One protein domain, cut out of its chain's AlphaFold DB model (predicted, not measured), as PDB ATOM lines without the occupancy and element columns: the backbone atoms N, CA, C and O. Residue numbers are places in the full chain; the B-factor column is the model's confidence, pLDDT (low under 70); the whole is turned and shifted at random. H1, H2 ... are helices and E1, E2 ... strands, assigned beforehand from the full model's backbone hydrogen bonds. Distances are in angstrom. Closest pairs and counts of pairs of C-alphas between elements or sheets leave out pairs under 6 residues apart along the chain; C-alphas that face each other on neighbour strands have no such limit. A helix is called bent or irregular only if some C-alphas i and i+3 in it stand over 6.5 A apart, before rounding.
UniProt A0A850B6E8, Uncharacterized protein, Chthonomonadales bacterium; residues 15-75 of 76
ATOM      1  N   VAL A  15      17.293 -18.543 -20.716       95.06
ATOM      2  CA  VAL A  15      17.243 -17.471 -19.721       95.06
ATOM      3  C   VAL A  15      17.074 -18.110 -18.347       95.06
ATOM      4  O   VAL A  15      16.185 -18.940 -18.143       95.06
ATOM      5  N   ARG A  16      17.952 -17.746 -17.411       95.12
ATOM      6  CA  ARG A  16      17.932 -18.203 -16.018       95.12
ATOM      7  C   ARG A  16      17.456 -17.052 -15.138       95.12
ATOM      8  O   ARG A  16      18.119 -16.023 -15.076       95.12
ATOM      9  N   LEU A  17      16.315 -17.236 -14.484       92.06
ATOM     10  CA  LEU A  17      15.750 -16.293 -13.522       92.06
ATOM     11  C   LEU A  17      16.007 -16.824 -12.115       92.06
ATOM     12  O   LEU A  17      15.498 -17.885 -11.739       92.06
ATOM     13  N   GLU A  18      16.823 -16.098 -11.361       88.62
ATOM     14  CA  GLU A  18      17.167 -16.436  -9.983       88.62
ATOM     15  C   GLU A  18      16.215 -15.721  -9.029       88.62
ATOM     16  O   GLU A  18      15.904 -14.543  -9.207       88.62
ATOM     17  N   GLY A  19      15.718 -16.455  -8.037       75.31
ATOM     18  CA  GLY A  19      14.989 -15.872  -6.916       75.31
ATOM     19  C   GLY A  19      15.906 -15.701  -5.705       75.31
ATOM     20  O   GLY A  19      17.047 -16.172  -5.725       75.31
ATOM     21  N   PRO A  20      15.405 -15.086  -4.621       73.44
ATOM     22  CA  PRO A  20      15.999 -15.236  -3.299       73.44
ATOM     23  C   PRO A  20      16.332 -16.706  -3.025       73.44
ATOM     24  O   PRO A  20      15.632 -17.601  -3.496       73.44
ATOM     25  N   SER A  21      17.365 -16.962  -2.222       65.12
ATOM     26  CA  SER A  21      17.838 -18.313  -1.872       65.12
ATOM     27  C   SER A  21      16.795 -19.205  -1.172       65.12
ATOM     28  O   SER A  21      17.064 -20.369  -0.889       65.12
ATOM     29  N   GLU A  22      15.600 -18.682  -0.912       67.12
ATOM     30  CA  GLU A  22      14.438 -19.433  -0.463       67.12
ATOM     31  C   GLU A  22      13.799 -20.199  -1.634       67.12
ATOM     32  O   GLU A  22      13.298 -19.620  -2.600       67.12
ATOM     33  N   THR A  23      13.775 -21.531  -1.530       63.50
ATOM     34  CA  THR A  23      13.218 -22.463  -2.533       63.50
ATOM     35  C   THR A  23      11.785 -22.122  -2.975       63.50
ATOM     36  O   THR A  23      11.395 -22.403  -4.116       63.50
ATOM     37  N   ASP A  24      11.007 -21.477  -2.107       80.44
ATOM     38  CA  ASP A  24       9.610 -21.133  -2.370       80.44
ATOM     39  C   ASP A  24       9.446 -19.945  -3.323       80.44
ATOM     40  O   ASP A  24       8.457 -19.891  -4.057       80.44
ATOM     41  N   ALA A  25      10.424 -19.040  -3.410       85.44
ATOM     42  CA  ALA A  25      10.297 -17.837  -4.231       85.44
ATOM     43  C   ALA A  25      10.222 -18.163  -5.733       85.44
ATOM     44  O   ALA A  25       9.335 -17.688  -6.444       85.44
ATOM     45  N   VAL A  26      11.104 -19.042  -6.218       91.12
ATOM     46  CA  VAL A  26      11.123 -19.471  -7.630       91.12
ATOM     47  C   VAL A  26       9.909 -20.335  -7.968       91.12
ATOM     48  O   VAL A  26       9.344 -20.224  -9.058       91.12
ATOM     49  N   THR A  27       9.472 -21.174  -7.030       91.62
ATOM     50  CA  THR A  27       8.273 -22.002  -7.201       91.62
ATOM     51  C   THR A  27       7.010 -21.140  -7.272       91.62
ATOM     52  O   THR A  27       6.156 -21.382  -8.130       91.62
ATOM     53  N   GLY A  28       6.917 -20.104  -6.433       91.88
ATOM     54  CA  GLY A  28       5.863 -19.090  -6.468       91.88
ATOM     55  C   GLY A  28       5.858 -18.304  -7.779       91.88
ATOM     56  O   GLY A  28       4.815 -18.202  -8.421       91.88
ATOM     57  N   LEU A  29       7.026 -17.853  -8.247       92.00
ATOM     58  CA  LEU A  29       7.157 -17.197  -9.552       92.00
ATOM     59  C   LEU A  29       6.677 -18.097 -10.695       92.00
ATOM     60  O   LEU A  29       5.865 -17.678 -11.517       92.00
ATOM     61  N   ALA A  30       7.122 -19.354 -10.729       94.06
ATOM     62  CA  ALA A  30       6.703 -20.306 -11.752       94.06
ATOM     63  C   ALA A  30       5.198 -20.616 -11.691       94.06
ATOM     64  O   ALA A  30       4.583 -20.883 -12.721       94.06
ATOM     65  N   ARG A  31       4.594 -20.615 -10.496       94.19
ATOM     66  CA  ARG A  31       3.145 -20.771 -10.326       94.19
ATOM     67  C   ARG A  31       2.392 -19.584 -10.917       94.19
ATOM     68  O   ARG A  31       1.439 -19.806 -11.658       94.19
ATOM     69  N   ASP A  32       2.824 -18.370 -10.616       93.06
ATOM     70  CA  ASP A  32       2.095 -17.168 -11.019       93.06
ATOM     71  C   ASP A  32       2.233 -16.917 -12.524       93.06
ATOM     72  O   ASP A  32       1.245 -16.627 -13.192       93.06
ATOM     73  N   LEU A  33       3.409 -17.194 -13.094       95.12
ATOM     74  CA  LEU A  33       3.621 -17.223 -14.546       95.12
ATOM     75  C   LEU A  33       2.786 -18.300 -15.259       95.12
ATOM     76  O   LEU A  33       2.347 -18.096 -16.386       95.12
ATOM     77  N   ARG A  34       2.516 -19.449 -14.628       96.62
ATOM     78  CA  ARG A  34       1.586 -20.444 -15.198       96.62
ATOM     79  C   ARG A  34       0.130 -19.984 -15.170       96.62
ATOM     80  O   ARG A  34      -0.658 -20.467 -15.977       96.62
ATOM     81  N   ALA A  35      -0.225 -19.110 -14.234       95.88
ATOM     82  CA  ALA A  35      -1.571 -18.572 -14.082       95.88
ATOM     83  C   ALA A  35      -1.804 -17.283 -14.895       95.88
ATOM     84  O   ALA A  35      -2.942 -16.817 -14.963       95.88
ATOM     85  N   SER A  36      -0.761 -16.706 -15.502       94.56
ATOM     86  CA  SER A  36      -0.867 -15.497 -16.322       94.56
ATOM     87  C   SER A  36      -1.526 -15.762 -17.679       94.56
ATOM     88  O   SER A  36      -1.738 -16.904 -18.087       94.56
ATOM     89  N   ASN A  37      -1.835 -14.682 -18.402       94.12
ATOM     90  CA  ASN A  37      -2.357 -14.747 -19.763       94.12
ATOM     91  C   ASN A  37      -1.544 -13.822 -20.698       94.12
ATOM     92  O   ASN A  37      -1.704 -12.602 -20.601       94.12
ATOM     93  N   PRO A  38      -0.699 -14.370 -21.598       94.31
ATOM     94  CA  PRO A  38      -0.489 -15.802 -21.847       94.31
ATOM     95  C   PRO A  38       0.241 -16.513 -20.696       94.31
ATOM     96  O   PRO A  38       0.986 -15.889 -19.939       94.31
ATOM     97  N   ALA A  39       0.025 -17.824 -20.577       96.62
ATOM     98  CA  ALA A  39       0.708 -18.652 -19.588       96.62
ATOM     99  C   ALA A  39       2.162 -18.904 -20.007       96.62
ATOM    100  O   ALA A  39       2.430 -19.282 -21.149       96.62
ATOM    101  N   ILE A  40       3.093 -18.754 -19.067       97.19
ATOM    102  CA  ILE A  40       4.515 -19.038 -19.273       97.19
ATOM    103  C   ILE A  40       4.911 -20.261 -18.454       97.19
ATOM    104  O   ILE A  40       4.737 -20.318 -17.235       97.19
ATOM    105  N   VAL A  41       5.490 -21.251 -19.134       96.31
ATOM    106  CA  VAL A  41       5.930 -22.506 -18.519       96.31
ATOM    107  C   VAL A  41       7.434 -22.665 -18.698       96.31
ATOM    108  O   VAL A  41       7.929 -22.848 -19.806       96.31
ATOM    109  N   GLY A  42       8.160 -22.631 -17.581       94.62
ATOM    110  CA  GLY A  42       9.590 -22.925 -17.517       94.62
ATOM    111  C   GLY A  42       9.901 -24.151 -16.664       94.62
ATOM    112  O   GLY A  42       9.033 -24.717 -15.995       94.62
ATOM    113  N   ARG A  43      11.173 -24.551 -16.661       93.38
ATOM    114  CA  ARG A  43      11.695 -25.627 -15.808       93.38
ATOM    115  C   ARG A  43      12.355 -25.033 -14.572       93.38
ATOM    116  O   ARG A  43      13.191 -24.153 -14.710       93.38
ATOM    117  N   ILE A  44      12.078 -25.574 -13.390       92.25
ATOM    118  CA  ILE A  44      12.862 -25.250 -12.191       92.25
ATOM    119  C   ILE A  44      14.076 -26.181 -12.127       92.25
ATOM    120  O   ILE A  44      13.928 -27.400 -12.238       92.25
ATOM    121  N   ARG A  45      15.277 -25.617 -11.990       90.75
ATOM    122  CA  ARG A  45      16.534 -26.359 -11.807       90.75
ATOM    123  C   ARG A  45      17.538 -25.482 -11.062       90.75
ATOM    124  O   ARG A  45      17.639 -24.300 -11.369       90.75
ATOM    125  N   ASP A  46      18.276 -26.058 -10.116       88.94
ATOM    126  CA  ASP A  46      19.328 -25.373  -9.342       88.94
ATOM    127  C   ASP A  46      18.860 -24.032  -8.747       88.94
ATOM    128  O   ASP A  46      19.508 -22.998  -8.934       88.94
ATOM    129  N   HIS A  47      17.692 -24.054  -8.093       88.44
ATOM    130  CA  HIS A  47      17.038 -22.887  -7.485       88.44
ATOM    131  C   HIS A  47      16.788 -21.717  -8.451       88.44
ATOM    132  O   HIS A  47      16.771 -20.562  -8.043       88.44
ATOM    133  N   ALA A  48      16.575 -22.008  -9.735       92.12
ATOM    134  CA  ALA A  48      16.245 -21.007 -10.739       92.12
ATOM    135  C   ALA A  48      15.137 -21.488 -11.679       92.12
ATOM    136  O   ALA A  48      14.990 -22.687 -11.941       92.12
ATOM    137  N   LEU A  49      14.369 -20.537 -12.211       94.25
ATOM    138  CA  LEU A  49      13.433 -20.777 -13.301       94.25
ATOM    139  C   LEU A  49      14.180 -20.628 -14.629       94.25
ATOM    140  O   LEU A  49      14.763 -19.588 -14.922       94.25
ATOM    141  N   ILE A  50      14.167 -21.687 -15.429       95.69
ATOM    142  CA  ILE A  50      14.848 -21.784 -16.714       95.69
ATOM    143  C   ILE A  50      13.814 -21.720 -17.834       95.69
ATOM    144  O   ILE A  50      12.915 -22.566 -17.908       95.69
ATOM    145  N   LEU A  51      13.985 -20.752 -18.730       96.06
ATOM    146  CA  LEU A  51      13.214 -20.606 -19.962       96.06
ATOM    147  C   LEU A  51      14.112 -20.978 -21.143       96.06
ATOM    148  O   LEU A  51      15.143 -20.344 -21.359       96.06
ATOM    149  N   ASP A  52      13.755 -22.033 -21.875       95.31
ATOM    150  CA  ASP A  52      14.484 -22.473 -23.069       95.31
ATOM    151  C   ASP A  52      13.962 -21.699 -24.285       95.31
ATOM    152  O   ASP A  52      12.825 -21.904 -24.713       95.31
ATOM    153  N   MET A  53      14.797 -20.824 -24.850       94.88
ATOM    154  CA  MET A  53      14.389 -19.932 -25.941       94.88
ATOM    155  C   MET A  53      14.062 -20.685 -27.231       94.88
ATOM    156  O   MET A  53      13.387 -20.147 -28.099       94.88
ATOM    157  N   ARG A  54      14.463 -21.957 -27.354       93.69
ATOM    158  CA  ARG A  54      14.054 -22.812 -28.478       93.69
ATOM    159  C   ARG A  54      12.543 -23.054 -28.519       93.69
ATOM    160  O   ARG A  54      12.020 -23.362 -29.585       93.69
ATOM    161  N   ALA A  55      11.863 -22.975 -27.375       93.12
ATOM    162  CA  ALA A  55      10.416 -23.151 -27.277       93.12
ATOM    163  C   ALA A  55       9.635 -21.827 -27.366       93.12
ATOM    164  O   ALA A  55       8.417 -21.851 -27.236       93.12
ATOM    165  N   VAL A  56      10.323 -20.699 -27.566       94.94
ATOM    166  CA  VAL A  56       9.725 -19.363 -27.659       94.94
ATOM    167  C   VAL A  56       9.801 -18.903 -29.111       94.94
ATOM    168  O   VAL A  56      10.886 -18.822 -29.688       94.94
ATOM    169  N   PHE A  57       8.661 -18.599 -29.726       95.62
ATOM    170  CA  PHE A  57       8.650 -18.041 -31.074       95.62
ATOM    171  C   PHE A  57       9.043 -16.562 -31.047       95.62
ATOM    172  O   PHE A  57       8.702 -15.828 -30.124       95.62
ATOM    173  N   ARG A  58       9.685 -16.072 -32.117       94.62
ATOM    174  CA  ARG A  58      10.091 -14.657 -32.223       94.62
ATOM    175  C   ARG A  58       8.931 -13.676 -31.991       94.62
ATOM    176  O   ARG A  58       9.120 -12.623 -31.397       94.62
ATOM    177  N   ALA A  59       7.725 -14.015 -32.450       96.56
ATOM    178  CA  ALA A  59       6.536 -13.181 -32.250       96.56
ATOM    179  C   ALA A  59       6.064 -13.128 -30.781       96.56
ATOM    180  O   ALA A  59       5.337 -12.214 -30.406       96.56
ATOM    181  N   GLU A  60       6.481 -14.085 -29.950       96.44
ATOM    182  CA  GLU A  60       6.111 -14.184 -28.535       96.44
ATOM    183  C   GLU A  60       7.100 -13.462 -27.615       96.44
ATOM    184  O   GLU A  60       6.786 -13.253 -26.449       96.44
ATOM    185  N   GLU A  61       8.269 -13.037 -28.111       95.25
ATOM    186  CA  GLU A  61       9.309 -12.381 -27.300       95.25
ATOM    187  C   GLU A  61       8.775 -11.146 -26.550       95.25
ATOM    188  O   GLU A  61       9.080 -10.943 -25.371       95.25
ATOM    189  N   GLY A  62       7.925 -10.349 -27.207       96.69
ATOM    190  CA  GLY A  62       7.274  -9.189 -26.593       96.69
ATOM    191  C   GLY A  62       6.305  -9.574 -25.471       96.69
ATOM    192  O   GLY A  62       6.370  -9.005 -24.383       96.69
ATOM    193  N   LEU A  63       5.466 -10.589 -25.706       95.94
ATOM    194  CA  LEU A  63       4.520 -11.103 -24.711       95.94
ATOM    195  C   LEU A  63       5.256 -11.705 -23.510       95.94
ATOM    196  O   LEU A  63       4.898 -11.440 -22.366       95.94
ATOM    197  N   LEU A  64       6.315 -12.475 -23.770       95.88
ATOM    198  CA  LEU A  64       7.170 -13.053 -22.742       95.88
ATOM    199  C   LEU A  64       7.765 -11.958 -21.853       95.88
ATOM    200  O   LEU A  64       7.679 -12.041 -20.630       95.88
ATOM    201  N   THR A  65       8.327 -10.918 -22.467       94.75
ATOM    202  CA  THR A  65       8.947  -9.799 -21.745       94.75
ATOM    203  C   THR A  65       7.929  -9.061 -20.882       94.75
ATOM    204  O   THR A  65       8.197  -8.787 -19.713       94.75
ATOM    205  N   GLU A  66       6.745  -8.780 -21.425       95.00
ATOM    206  CA  GLU A  66       5.681  -8.085 -20.703       95.00
ATOM    207  C   GLU A  66       5.190  -8.882 -19.488       95.00
ATOM    208  O   GLU A  66       5.071  -8.334 -18.391       95.00
ATOM    209  N   GLN A  67       4.936 -10.182 -19.651       94.31
ATOM    210  CA  GLN A  67       4.473 -11.015 -18.542       94.31
ATOM    211  C   GLN A  67       5.561 -11.226 -17.482       94.31
ATOM    212  O   GLN A  67       5.254 -11.205 -16.291       94.31
ATOM    213  N   LEU A  68       6.828 -11.379 -17.886       93.38
ATOM    214  CA  LEU A  68       7.946 -11.438 -16.943       93.38
ATOM    215  C   LEU A  68       8.081 -10.133 -16.159       93.38
ATOM    216  O   LEU A  68       8.280 -10.174 -14.950       93.38
ATOM    217  N   HIS A  69       7.937  -8.988 -16.824       92.06
ATOM    218  CA  HIS A  69       7.991  -7.689 -16.168       92.06
ATOM    219  C   HIS A  69       6.911  -7.558 -15.088       92.06
ATOM    220  O   HIS A  69       7.242  -7.277 -13.939       92.06
ATOM    221  N   ARG A  70       5.647  -7.852 -15.425       91.31
ATOM    222  CA  ARG A  70       4.535  -7.847 -14.458       91.31
ATOM    223  C   ARG A  70       4.796  -8.806 -13.296       91.31
ATOM    224  O   ARG A  70       4.758  -8.411 -12.139       91.31
ATOM    225  N   ALA A  71       5.157 -10.055 -13.590       89.06
ATOM    226  CA  ALA A  71       5.369 -11.078 -12.567       89.06
ATOM    227  C   ALA A  71       6.578 -10.820 -11.649       89.06
ATOM    228  O   ALA A  71       6.644 -11.410 -10.572       89.06
ATOM    229  N   LEU A  72       7.548 -10.003 -12.072       85.94
ATOM    230  CA  LEU A  72       8.734  -9.673 -11.277       85.94
ATOM    231  C   LEU A  72       8.590  -8.354 -10.515       85.94
ATOM    232  O   LEU A  72       9.092  -8.261  -9.398       85.94
ATOM    233  N   ILE A  73       7.925  -7.353 -11.096       81.31
ATOM    234  CA  ILE A  73       7.762  -6.037 -10.466       81.31
ATOM    235  C   ILE A  73       6.540  -5.996  -9.550       81.31
ATOM    236  O   ILE A  73       6.659  -5.505  -8.434       81.31
ATOM    237  N   ASP A  74       5.410  -6.591  -9.941       67.81
ATOM    238  CA  ASP A  74       4.174  -6.562  -9.140       67.81
ATOM    239  C   ASP A  74       4.246  -7.471  -7.888       67.81
ATOM    240  O   ASP A  74       3.285  -7.578  -7.130       67.81
ATOM    241  N   ARG A  75       5.378  -8.162  -7.675       61.78
ATOM    242  CA  ARG A  75       5.671  -8.955  -6.467       61.78
ATOM    243  C   ARG A  75       6.344  -8.166  -5.339       61.78
ATOM    244  O   ARG A  75       6.541  -8.758  -4.276       61.78
TER     245      ARG A  75
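This is residues 15 to 75 of the 76 residues of an uncharacterized protein of Chthonomonadales bacterium (UniProt A0A850B6E8). A small antiparallel sheet of three short strands, E1, E3 and E2 side by side in that order, is covered on one face by the helix H1, which runs along E3. The longest helix, H2, is not on the sheet; its residues 67 to 72 pack on residues 29 to 33 of H1, and the two helices meet toward their last residues at a steep tilt of 52 degrees, making a corner. The printed part has 61 residues with two named helices and three named strands, in the order E1, H1, E2, E3, H2. The class is mixed, helices and strands. The whole is compact, with a radius of gyration of the C-alphas of 11.0 A, and its C-alphas span 33 by 24 by 15 A along the three main axes.

In the sheet, E3 is the longest strand, residues 48 to 52, and measures 12.5 A from first to last C-alpha. E1 is residues 15 to 18, 9.8 A long, and its first C-alpha, that of Val 15, is at (17.243, -17.471, -19.721). E2 is residues 43 to 45, 6.3 A long. H1 is residues 23 to 35, 19.2 A long, with C-alpha 23 at (13.218, -22.463, -2.533). H1 is neither bent nor irregular, but only just: C-alphas 23 and 26 are 6.3 A apart. H2 is residues 58 to 73, 23.5 A long, and ends with C-alpha 73 at (7.762, -6.037, -10.466). H2 is irregular, but only just: C-alphas 59 and 62 are 7.0 A apart.

E3 is the inner strand of the sheet, and E1 and E2 are its edge strands. E1 and E3 are antiparallel, with 169 degrees between their directions; C-alphas 16 and 50 face each other at 4.8 A, and N 15 and O 51, like N 49 and O 17, are within hydrogen-bond range at 2.9 A. E2 and E3 form a hairpin, antiparallel at 135 degrees, with N 50 and O 43 at 2.7 A and N 45 and O 48 at 2.9 A. H1 is on the sheet at a height over the sheet of 9.7 A. It lies over E3 and runs along the strands, at 7 degrees to E3 on the local plane. The closest C-alphas of H1 and E3 are those of Val 26 and Ala 48, 6.2 A apart. With H1 on one face, helix and sheet make two layers. E1, H1 and E2 form a split strand-helix-strand unit, two strands that run the same way with E3 between them in the sheet, and its crossover is right-handed. H2 is not on the sheet, and it is apart from E1 and from E2. H1 and H2 touch, H1 with residues 29 to 33 alone and H2 with residues 67 to 72 alone; their closest C-alphas are those of Leu 33 and Ala 71, 6.7 A apart. Their lines stand at a steep tilt of 52 degrees, opposite ways. O i to N i+4 pairs are within hydrogen-bond range for 8 of 9 in H1 and 10 of 12 in H2.

The two C-alphas farthest apart, those of Glu 22 and Ala 59, are separated by 33.3 A. The C-alphas of Val 15 and Arg 75, the first and last printed residues, are 19.5 A apart. The printed part has no cut. The links E1 to H1, E2 to E3 and E3 to H2 are tight, and the link H1 to E2, with 7 residues, is short but not tight. The mean pLDDT of the printed part is 90.2, and it is under 70 at residues 21 to 23 and 74 to 75.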